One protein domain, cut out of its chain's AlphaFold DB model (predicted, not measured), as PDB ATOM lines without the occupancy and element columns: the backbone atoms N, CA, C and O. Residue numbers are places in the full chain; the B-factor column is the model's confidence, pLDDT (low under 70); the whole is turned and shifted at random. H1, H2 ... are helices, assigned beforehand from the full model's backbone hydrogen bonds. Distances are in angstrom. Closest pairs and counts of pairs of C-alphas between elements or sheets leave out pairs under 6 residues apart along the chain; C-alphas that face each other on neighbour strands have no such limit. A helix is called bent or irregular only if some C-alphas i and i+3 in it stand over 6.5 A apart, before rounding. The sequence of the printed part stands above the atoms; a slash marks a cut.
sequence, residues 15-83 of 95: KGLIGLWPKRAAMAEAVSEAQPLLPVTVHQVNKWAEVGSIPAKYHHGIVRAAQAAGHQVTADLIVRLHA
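What this domain is: This is residues 15 to 83 of the 95 residues of an uncharacterized protein of Rhodobacterales bacterium (UniProt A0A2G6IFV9). This is a small, rounded cluster of five short helices set crosswise, with H2 and H4 crossing at its core. H3 makes a corner with H2 near their first residues, H5 packs on residues 59 to 63 of H4, and the one-turn H1 packs on H3 and comes near H5, so that the helices follow one another round the cluster in the order H1, H3, H2, H4, H5. The printed part has 69 residues, with five named helices, H1 to H5 along the chain, and no named strand; the class is all helix. It is compact, with a radius of gyration of the C-alphas of 10.6 A and spans of 27 by 24 by 23 A.

Where its parts are: Find C-alpha 15 at (109.431, 227.815, 297.830), where H1 begins; it covers residues 15 to 18. Go on to C-alpha 24 at (111.265, 234.042, 289.407), from which H2, residues 24 to 34, runs 15.5 A. H3 is residues 42 to 51 and measures 14.3 A. H4, residues 56 to 68, is the longest helix, 19.5 A; it is irregular, with C-alphas 57 and 60 lying 7.2 A apart. H5 is residues 75 to 81, 10.1 A, and ends at C-alpha 81, (101.088, 225.192, 302.098).

How they stand to each other: Start at Lys 15 in H1: H1 and H3 touch, and the closest C-alphas are those of Lys 15 and Ala 49, 5.0 A apart. H1 and H2 are close but not clearly touching, with Ile 18 and Met 27 the closest C-alphas at 7.1 A. H2 and H3 touch, closest at the C-alphas of Ala 25 and Val 42, 5.4 A; their lines are only just about perpendicular, at 71 degrees. Look next at Val 31 and Gly 61, whose C-alphas, 5.1 A apart, are the closest of H2 and H4; these helices touch and are about perpendicular, at 86 degrees. H4 touches H5 with residues 59 to 63 alone, the closest C-alphas being those of Val 63 and Ala 75, 6.6 A; they run opposite ways at a steep tilt of 68 degrees, only just short of about perpendicular. H1 and H5 are near each other, while H3 is apart from both H4 and H5. In H2, H3 and H5 every O i to N i+4 pair is within hydrogen-bond range, in H4 7 of 9 are, and H1 is too short for such a pair.

The domain as a whole: Look for the two C-alphas farthest apart at Pro 36 and Ala 83, 28.0 A. The printed part has no cut. The links H1 to H2 and H3 to H4 are tight, those from H2 to H3 and from H4 to H5 are short, and no link is long. The mean pLDDT of the printed part is 95.8, and no printed residue is under 70.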
ATOM      1  N   LYS A  15     108.204 227.835 298.636       94.00
ATOM      2  CA  LYS A  15     109.431 227.815 297.830       94.00
ATOM      3  C   LYS A  15     109.383 226.727 296.752       94.00
ATOM      4  O   LYS A  15     109.801 227.004 295.631       94.00
ATOM      5  N   GLY A  16     108.857 225.545 297.082       94.19
ATOM      6  CA  GLY A  16     108.632 224.450 296.133       94.19
ATOM      7  C   GLY A  16     107.632 224.829 295.041       94.19
ATOM      8  O   GLY A  16     107.922 224.649 293.864       94.19
ATOM      9  N   LEU A  17     106.520 225.473 295.416       95.50
ATOM     10  CA  LEU A  17     105.522 225.983 294.470       95.50
ATOM     11  C   LEU A  17     106.140 226.970 293.472       95.50
ATOM     12  O   LEU A  17     105.917 226.863 292.272       95.50
ATOM     13  N   ILE A  18     106.947 227.918 293.949       95.19
ATOM     14  CA  ILE A  18     107.616 228.884 293.068       95.19
ATOM     15  C   ILE A  18     108.686 228.201 292.193       95.19
ATOM     16  O   ILE A  18     108.967 228.659 291.087       95.19
ATOM     17  N   GLY A  19     109.268 227.098 292.667       94.69
ATOM     18  CA  GLY A  19     110.247 226.294 291.935       94.69
ATOM     19  C   GLY A  19     109.700 225.577 290.699       94.69
ATOM     20  O   GLY A  19     110.498 225.077 289.915       94.69
ATOM     21  N   LEU A  20     108.376 225.562 290.488       93.94
ATOM     22  CA  LEU A  20     107.764 225.054 289.254       93.94
ATOM     23  C   LEU A  20     108.196 225.853 288.016       93.94
ATOM     24  O   LEU A  20     108.261 225.313 286.916       93.94
ATOM     25  N   TRP A  21     108.534 227.134 288.194       94.25
ATOM     26  CA  TRP A  21     109.054 227.967 287.118       94.25
ATOM     27  C   TRP A  21     110.586 227.984 287.127       94.25
ATOM     28  O   TRP A  21     111.188 228.189 288.185       94.25
ATOM     29  N   PRO A  22     111.245 227.916 285.952       91.25
ATOM     30  CA  PRO A  22     112.708 227.961 285.867       91.25
ATOM     31  C   PRO A  22     113.323 229.234 286.463       91.25
ATOM     32  O   PRO A  22     114.473 229.241 286.901       91.25
ATOM     33  N   LYS A  23     112.573 230.345 286.443       94.81
ATOM     34  CA  LYS A  23     112.997 231.656 286.946       94.81
ATOM     35  C   LYS A  23     111.852 232.354 287.671       94.81
ATOM     36  O   LYS A  23     110.695 232.261 287.274       94.81
ATOM     37  N   ARG A  24     112.204 233.178 288.662       95.69
ATOM     38  CA  ARG A  24     111.265 234.042 289.407       95.69
ATOM     39  C   ARG A  24     110.509 235.009 288.494       95.69
ATOM     40  O   ARG A  24     109.327 235.248 288.702       95.69
ATOM     41  N   ALA A  25     111.191 235.517 287.465       97.44
ATOM     42  CA  ALA A  25     110.590 236.358 286.436       97.44
ATOM     43  C   ALA A  25     109.508 235.626 285.636       97.44
ATOM     44  O   ALA A  25     108.440 236.190 285.443       97.44
ATOM     45  N   ALA A  26     109.740 234.359 285.277       97.12
ATOM     46  CA  ALA A  26     108.770 233.566 284.525       97.12
ATOM     47  C   ALA A  26     107.483 233.320 285.328       97.12
ATOM     48  O   ALA A  26     106.393 233.385 284.775       97.12
ATOM     49  N   MET A  27     107.588 233.104 286.646       96.62
ATOM     50  CA  MET A  27     106.396 233.033 287.497       96.62
ATOM     51  C   MET A  27     105.658 234.377 287.550       96.62
ATOM     52  O   MET A  27     104.438 234.411 287.425       96.62
ATOM     53  N   ALA A  28     106.378 235.480 287.768       98.06
ATOM     54  CA  ALA A  28     105.773 236.807 287.873       98.06
ATOM     55  C   ALA A  28     105.022 237.195 286.588       98.06
ATOM     56  O   ALA A  28     103.897 237.688 286.657       98.06
ATOM     57  N   GLU A  29     105.625 236.917 285.432       98.12
ATOM     58  CA  GLU A  29     105.030 237.094 284.109       98.12
ATOM     59  C   GLU A  29     103.776 236.229 283.947       98.12
ATOM     60  O   GLU A  29     102.688 236.775 283.778       98.12
ATOM     61  N   ALA A  30     103.884 234.912 284.149       97.69
ATOM     62  CA  ALA A  30     102.760 233.991 283.989       97.69
ATOM     63  C   ALA A  30     101.566 234.330 284.903       97.69
ATOM     64  O   ALA A  30     100.410 234.253 284.488       97.69
ATOM     65  N   VAL A  31     101.819 234.734 286.154       97.44
ATOM     66  CA  VAL A  31     100.747 235.142 287.079       97.44
ATOM     67  C   VAL A  31     100.131 236.479 286.662       97.44
ATOM     68  O   VAL A  31      98.920 236.650 286.791       97.44
ATOM     69  N   SER A  32     100.931 237.413 286.142       98.06
ATOM     70  CA  SER A  32     100.430 238.699 285.638       98.06
ATOM     71  C   SER A  32      99.567 238.522 284.390       98.06
ATOM     72  O   SER A  32      98.519 239.152 284.284       98.06
ATOM     73  N   GLU A  33      99.958 237.629 283.481       97.56
ATOM     74  CA  GLU A  33      99.160 237.261 282.306       97.56
ATOM     75  C   GLU A  33      97.841 236.592 282.707       97.56
ATOM     76  O   GLU A  33      96.781 236.922 282.176       97.56
ATOM     77  N   ALA A  34      97.883 235.695 283.696       96.62
ATOM     78  CA  ALA A  34      96.697 235.019 284.210       96.62
ATOM     79  C   ALA A  34      95.755 235.942 285.009       96.62
ATOM     80  O   ALA A  34      94.577 235.617 285.182       96.62
ATOM     81  N   GLN A  35      96.250 237.078 285.517       95.50
ATOM     82  CA  GLN A  35      95.469 238.044 286.292       95.50
ATOM     83  C   GLN A  35      95.890 239.500 285.982       95.50
ATOM     84  O   GLN A  35      96.503 240.162 286.826       95.50
ATOM     85  N   PRO A  36      95.494 240.056 284.817       94.31
ATOM     86  CA  PRO A  36      95.980 241.360 284.339       94.31
ATOM     87  C   PRO A  36      95.648 242.551 285.248       94.31
ATOM     88  O   PRO A  36      96.354 243.555 285.256       94.31
ATOM     89  N   LEU A  37      94.576 242.445 286.041       95.56
ATOM     90  CA  LEU A  37      94.154 243.487 286.985       95.56
ATOM     91  C   LEU A  37      95.012 243.538 288.261       95.56
ATOM     92  O   LEU A  37      94.866 244.460 289.061       95.56
ATOM     93  N   LEU A  38      95.873 242.542 288.485       95.50
ATOM     94  CA  LEU A  38      96.738 242.463 289.657       95.50
ATOM     95  C   LEU A  38      98.114 241.897 289.266       95.50
ATOM     96  O   LEU A  38      98.443 240.767 289.639       95.50
ATOM     97  N   PRO A  39      98.926 242.672 288.527       96.00
ATOM     98  CA  PRO A  39     100.242 242.229 288.098       96.00
ATOM     99  C   PRO A  39     101.150 241.931 289.294       96.00
ATOM    100  O   PRO A  39     101.069 242.551 290.363       96.00
ATOM    101  N   VAL A  40     102.029 240.959 289.089       97.56
ATOM    102  CA  VAL A  40     102.998 240.464 290.061       97.56
ATOM    103  C   VAL A  40     104.398 240.828 289.597       97.56
ATOM    104  O   VAL A  40     104.765 240.665 288.439       97.56
ATOM    105  N   THR A  41     105.211 241.298 290.532       98.06
ATOM    106  CA  THR A  41     106.615 241.632 290.295       98.06
ATOM    107  C   THR A  41     107.536 240.527 290.799       98.06
ATOM    108  O   THR A  41     107.225 239.801 291.745       98.06
ATOM    109  N   VAL A  42     108.742 240.458 290.235       98.12
ATOM    110  CA  VAL A  42     109.796 239.539 290.702       98.12
ATOM    111  C   VAL A  42     110.132 239.762 292.178       98.12
ATOM    112  O   VAL A  42     110.370 238.804 292.911       98.12
ATOM    113  N   HIS A  43     110.104 241.017 292.637       98.12
ATOM    114  CA  HIS A  43     110.347 241.355 294.037       98.12
ATOM    115  C   HIS A  43     109.312 240.709 294.970       98.12
ATOM    116  O   HIS A  43     109.688 240.114 295.978       98.12
ATOM    117  N   GLN A  44     108.025 240.747 294.608       98.38
ATOM    118  CA  GLN A  44     106.971 240.076 295.378       98.38
ATOM    119  C   GLN A  44     107.177 238.562 295.417       98.38
ATOM    120  O   GLN A  44     107.119 237.979 296.495       98.38
ATOM    121  N   VAL A  45     107.495 237.935 294.281       97.75
ATOM    122  CA  VAL A  45     107.759 236.486 294.217       97.75
ATOM    123  C   VAL A  45     108.954 236.088 295.091       97.75
ATOM    124  O   VAL A  45     108.919 235.058 295.769       97.75
ATOM    125  N   ASN A  46     110.018 236.897 295.111       97.06
ATOM    126  CA  ASN A  46     111.148 236.683 296.015       97.06
ATOM    127  C   ASN A  46     110.715 236.805 297.478       97.06
ATOM    128  O   ASN A  46     111.032 235.927 298.281       97.06
ATOM    129  N   LYS A  47     109.930 237.838 297.806       97.94
ATOM    130  CA  LYS A  47     109.451 238.053 299.171       97.94
ATOM    131  C   LYS A  47     108.550 236.920 299.660       97.94
ATOM    132  O   LYS A  47     108.677 236.502 300.804       97.94
ATOM    133  N   TRP A  48     107.683 236.376 298.806       97.44
ATOM    134  CA  TRP A  48     106.828 235.239 299.165       97.44
ATOM    135  C   TRP A  48     107.627 233.989 299.517       97.44
ATOM    136  O   TRP A  48     107.247 233.250 300.417       97.44
ATOM    137  N   ALA A  49     108.751 233.761 298.841       94.81
ATOM    138  CA  ALA A  49     109.626 232.634 299.144       94.81
ATOM    139  C   ALA A  49     110.455 232.834 300.411       94.81
ATOM    140  O   ALA A  49     110.706 231.864 301.115       94.81
ATOM    141  N   GLU A  50     110.877 234.070 300.676       95.38
ATOM    142  CA  GLU A  50     111.577 234.451 301.905       95.38
ATOM    143  C   GLU A  50     110.664 234.298 303.127       95.38
ATOM    144  O   GLU A  50     111.059 233.710 304.125       95.38
ATOM    145  N   VAL A  51     109.428 234.797 303.028       95.44
ATOM    146  CA  VAL A  51     108.443 234.770 304.121       95.44
ATOM    147  C   VAL A  51     107.736 233.415 304.223       95.44
ATOM    148  O   VAL A  51     107.190 233.084 305.269       95.44
ATOM    149  N   GLY A  52     107.721 232.626 303.148       94.75
ATOM    150  CA  GLY A  52     106.975 231.370 303.090       94.75
ATOM    151  C   GLY A  52     105.458 231.575 303.045       94.75
ATOM    152  O   GLY A  52     104.719 230.750 303.566       94.75
ATOM    153  N   SER A  53     104.981 232.672 302.447       96.12
ATOM    154  CA  SER A  53     103.551 233.007 302.389       96.12
ATOM    155  C   SER A  53     103.199 233.816 301.141       96.12
ATOM    156  O   SER A  53     103.972 234.668 300.697       96.12
ATOM    157  N   ILE A  54     102.014 233.564 300.584       96.81
ATOM    158  CA  ILE A  54     101.448 234.232 299.411       96.81
ATOM    159  C   ILE A  54     100.099 234.857 299.798       96.81
ATOM    160  O   ILE A  54      99.178 234.133 300.190       96.81
ATOM    161  N   PRO A  55      99.904 236.175 299.614       96.81
ATOM    162  CA  PRO A  55      98.622 236.813 299.895       96.81
ATOM    163  C   PRO A  55      97.471 236.226 299.061       96.81
ATOM    164  O   PRO A  55      97.601 236.051 297.848       96.81
ATOM    165  N   ALA A  56      96.311 236.014 299.693       97.06
ATOM    166  CA  ALA A  56      95.152 235.325 299.106       97.06
ATOM    167  C   ALA A  56      94.685 235.879 297.748       97.06
ATOM    168  O   ALA A  56      94.301 235.126 296.857       97.06
ATOM    169  N   LYS A  57      94.790 237.198 297.544       97.19
ATOM    170  CA  LYS A  57      94.408 237.865 296.286       97.19
ATOM    171  C   LYS A  57      95.178 237.389 295.040       97.19
ATOM    172  O   LYS A  57      94.724 237.649 293.929       97.19
ATOM    173  N   TYR A  58      96.317 236.712 295.218       97.75
ATOM    174  CA  TYR A  58      97.126 236.148 294.129       97.75
ATOM    175  C   TYR A  58      96.860 234.658 293.874       97.75
ATOM    176  O   TYR A  58      97.339 234.120 292.878       97.75
ATOM    177  N   HIS A  59      96.116 233.968 294.750       97.25
ATOM    178  CA  HIS A  59      95.949 232.510 294.673       97.25
ATOM    179  C   HIS A  59      95.312 232.073 293.353       97.25
ATOM    180  O   HIS A  59      95.798 231.136 292.727       97.25
ATOM    181  N   HIS A  60      94.274 232.776 292.893       97.06
ATOM    182  CA  HIS A  60      93.611 232.453 291.630       97.06
ATOM    183  C   HIS A  60      94.563 232.552 290.427       97.06
ATOM    184  O   HIS A  60      94.669 231.593 289.661       97.06
ATOM    185  N   GLY A  61      95.291 233.667 290.285       97.62
ATOM    186  CA  GLY A  61      96.278 233.850 289.218       97.62
ATOM    187  C   GLY A  61      97.376 232.783 289.239       97.62
ATOM    188  O   GLY A  61      97.738 232.261 288.190       97.62
ATOM    189  N   ILE A  62      97.841 232.380 290.425       97.44
ATOM    190  CA  ILE A  62      98.833 231.304 290.578       97.44
ATOM    191  C   ILE A  62      98.285 229.952 290.131       97.44
ATOM    192  O   ILE A  62      98.961 229.253 289.379       97.44
ATOM    193  N   VAL A  63      97.071 229.583 290.553       97.56
ATOM    194  CA  VAL A  63      96.427 228.334 290.115       97.56
ATOM    195  C   VAL A  63      96.299 228.317 288.594       97.56
ATOM    196  O   VAL A  63      96.665 227.332 287.959       97.56
ATOM    197  N   ARG A  64      95.835 229.420 287.997       97.75
ATOM    198  CA  ARG A  64      95.667 229.540 286.543       97.75
ATOM    199  C   ARG A  64      96.996 229.438 285.800       97.75
ATOM    200  O   ARG A  64      97.092 228.654 284.861       97.75
ATOM    201  N   ALA A  65      98.014 230.169 286.246       97.31
ATOM    202  CA  ALA A  65      99.346 230.150 285.650       97.31
ATOM    203  C   ALA A  65      99.998 228.761 285.739       97.31
ATOM    204  O   ALA A  65     100.551 228.268 284.760       97.31
ATOM    205  N   ALA A  66      99.896 228.099 286.893       95.56
ATOM    206  CA  ALA A  66     100.444 226.760 287.087       95.56
ATOM    207  C   ALA A  66      99.727 225.711 286.220       95.56
ATOM    208  O   ALA A  66     100.386 224.884 285.594       95.56
ATOM    209  N   GLN A  67      98.395 225.774 286.132       95.31
ATOM    210  CA  GLN A  67      97.606 224.889 285.270       95.31
ATOM    211  C   GLN A  67      97.919 225.101 283.786       95.31
ATOM    212  O   GLN A  67      98.050 224.126 283.050       95.31
ATOM    213  N   ALA A  68      98.091 226.354 283.349       94.69
ATOM    214  CA  ALA A  68      98.499 226.674 281.981       94.69
ATOM    215  C   ALA A  68      99.894 226.118 281.639       94.69
ATOM    216  O   ALA A  68     100.131 225.705 280.508       94.69
ATOM    217  N   ALA A  69     100.790 226.040 282.626       91.00
ATOM    218  CA  ALA A  69     102.103 225.408 282.506       91.00
ATOM    219  C   ALA A  69     102.074 223.867 282.644       91.00
ATOM    220  O   ALA A  69     103.123 223.227 282.604       91.00
ATOM    221  N   GLY A  70     100.893 223.252 282.795       92.94
ATOM    222  CA  GLY A  70     100.729 221.798 282.897       92.94
ATOM    223  C   GLY A  70     100.937 221.219 284.301       92.94
ATOM    224  O   GLY A  70     101.003 220.001 284.454       92.94
ATOM    225  N   HIS A  71     101.023 222.056 285.338       92.19
ATOM    226  CA  HIS A  71     101.165 221.606 286.723       92.19
ATOM    227  C   HIS A  71      99.803 221.414 287.405       92.19
ATOM    228  O   HIS A  71      98.886 222.224 287.260       92.19
ATOM    229  N   GLN A  72      99.688 220.376 288.234       91.44
ATOM    230  CA  GLN A  72      98.472 220.066 288.996       91.44
ATOM    231  C   GLN A  72      98.376 220.871 290.305       91.44
ATOM    232  O   GLN A  72      98.247 220.317 291.393       91.44
ATOM    233  N   VAL A  73      98.441 222.200 290.211       93.94
ATOM    234  CA  VAL A  73      98.250 223.088 291.368       93.94
ATOM    235  C   VAL A  73      96.764 223.398 291.541       93.94
ATOM    236  O   VAL A  73      96.069 223.777 290.595       93.94
ATOM    237  N   THR A  74      96.274 223.256 292.772       95.44
ATOM    238  CA  THR A  74      94.887 223.540 293.160       95.44
ATOM    239  C   THR A  74      94.837 224.591 294.268       95.44
ATOM    240  O   THR A  74      95.832 224.854 294.942       95.44
ATOM    241  N   ALA A  75      93.662 225.189 294.482       94.94
ATOM    242  CA  ALA A  75      93.454 226.092 295.612       94.94
ATOM    243  C   ALA A  75      93.683 225.381 296.960       94.94
ATOM    244  O   ALA A  75      94.305 225.953 297.850       94.94
ATOM    245  N   ASP A  76      93.251 224.119 297.080       95.50
ATOM    246  CA  ASP A  76      93.472 223.287 298.270       95.50
ATOM    247  C   ASP A  76      94.966 223.106 298.567       95.50
ATOM    248  O   ASP A  76      95.394 223.313 299.700       95.50
ATOM    249  N   LEU A  77      95.784 222.829 297.543       94.50
ATOM    250  CA  LEU A  77      97.236 222.754 297.706       94.50
ATOM    251  C   LEU A  77      97.795 224.061 298.279       94.50
ATOM    252  O   LEU A  77      98.524 224.029 299.263       94.50
ATOM    253  N   ILE A  78      97.425 225.215 297.712       95.25
ATOM    254  CA  ILE A  78      97.909 226.513 298.203       95.25
ATOM    255  C   ILE A  78      97.509 226.728 299.665       95.25
ATOM    256  O   ILE A  78      98.338 227.179 300.453       95.25
ATOM    257  N   VAL A  79      96.279 226.386 300.051       94.38
ATOM    258  CA  VAL A  79      95.820 226.494 301.444       94.38
ATOM    259  C   VAL A  79      96.643 225.590 302.365       94.38
ATOM    260  O   VAL A  79      97.111 226.059 303.401       94.38
ATOM    261  N   ARG A  80      96.901 224.335 301.973       93.25
ATOM    262  CA  ARG A  80      97.742 223.406 302.748       93.25
ATOM    263  C   ARG A  80      99.159 223.931 302.958       93.25
ATOM    264  O   ARG A  80      99.689 223.776 304.050       93.25
ATOM    265  N   LEU A  81      99.748 224.601 301.965       93.81
ATOM    266  CA  LEU A  81     101.088 225.192 302.098       93.81
ATOM    267  C   LEU A  81     101.155 226.334 303.126       93.81
ATOM    268  O   LEU A  81     102.250 226.678 303.562       93.81
ATOM    269  N   HIS A  82     100.015 226.930 303.491       93.75
ATOM    270  CA  HIS A  82      99.920 227.947 304.543       93.75
ATOM    271  C   HIS A  82      99.480 227.368 305.894       93.75
ATOM    272  O   HIS A  82      99.422 228.108 306.878       93.75
ATOM    273  N   ALA A  83      99.130 226.080 305.956       91.38
ATOM    274  CA  ALA A  83      98.731 225.451 307.204       91.38
ATOM    275  C   ALA A  83      99.938 225.360 308.155       91.38
ATOM    276  O   ALA A  83     101.053 225.074 307.710       91.38
TER     277      ALA A  83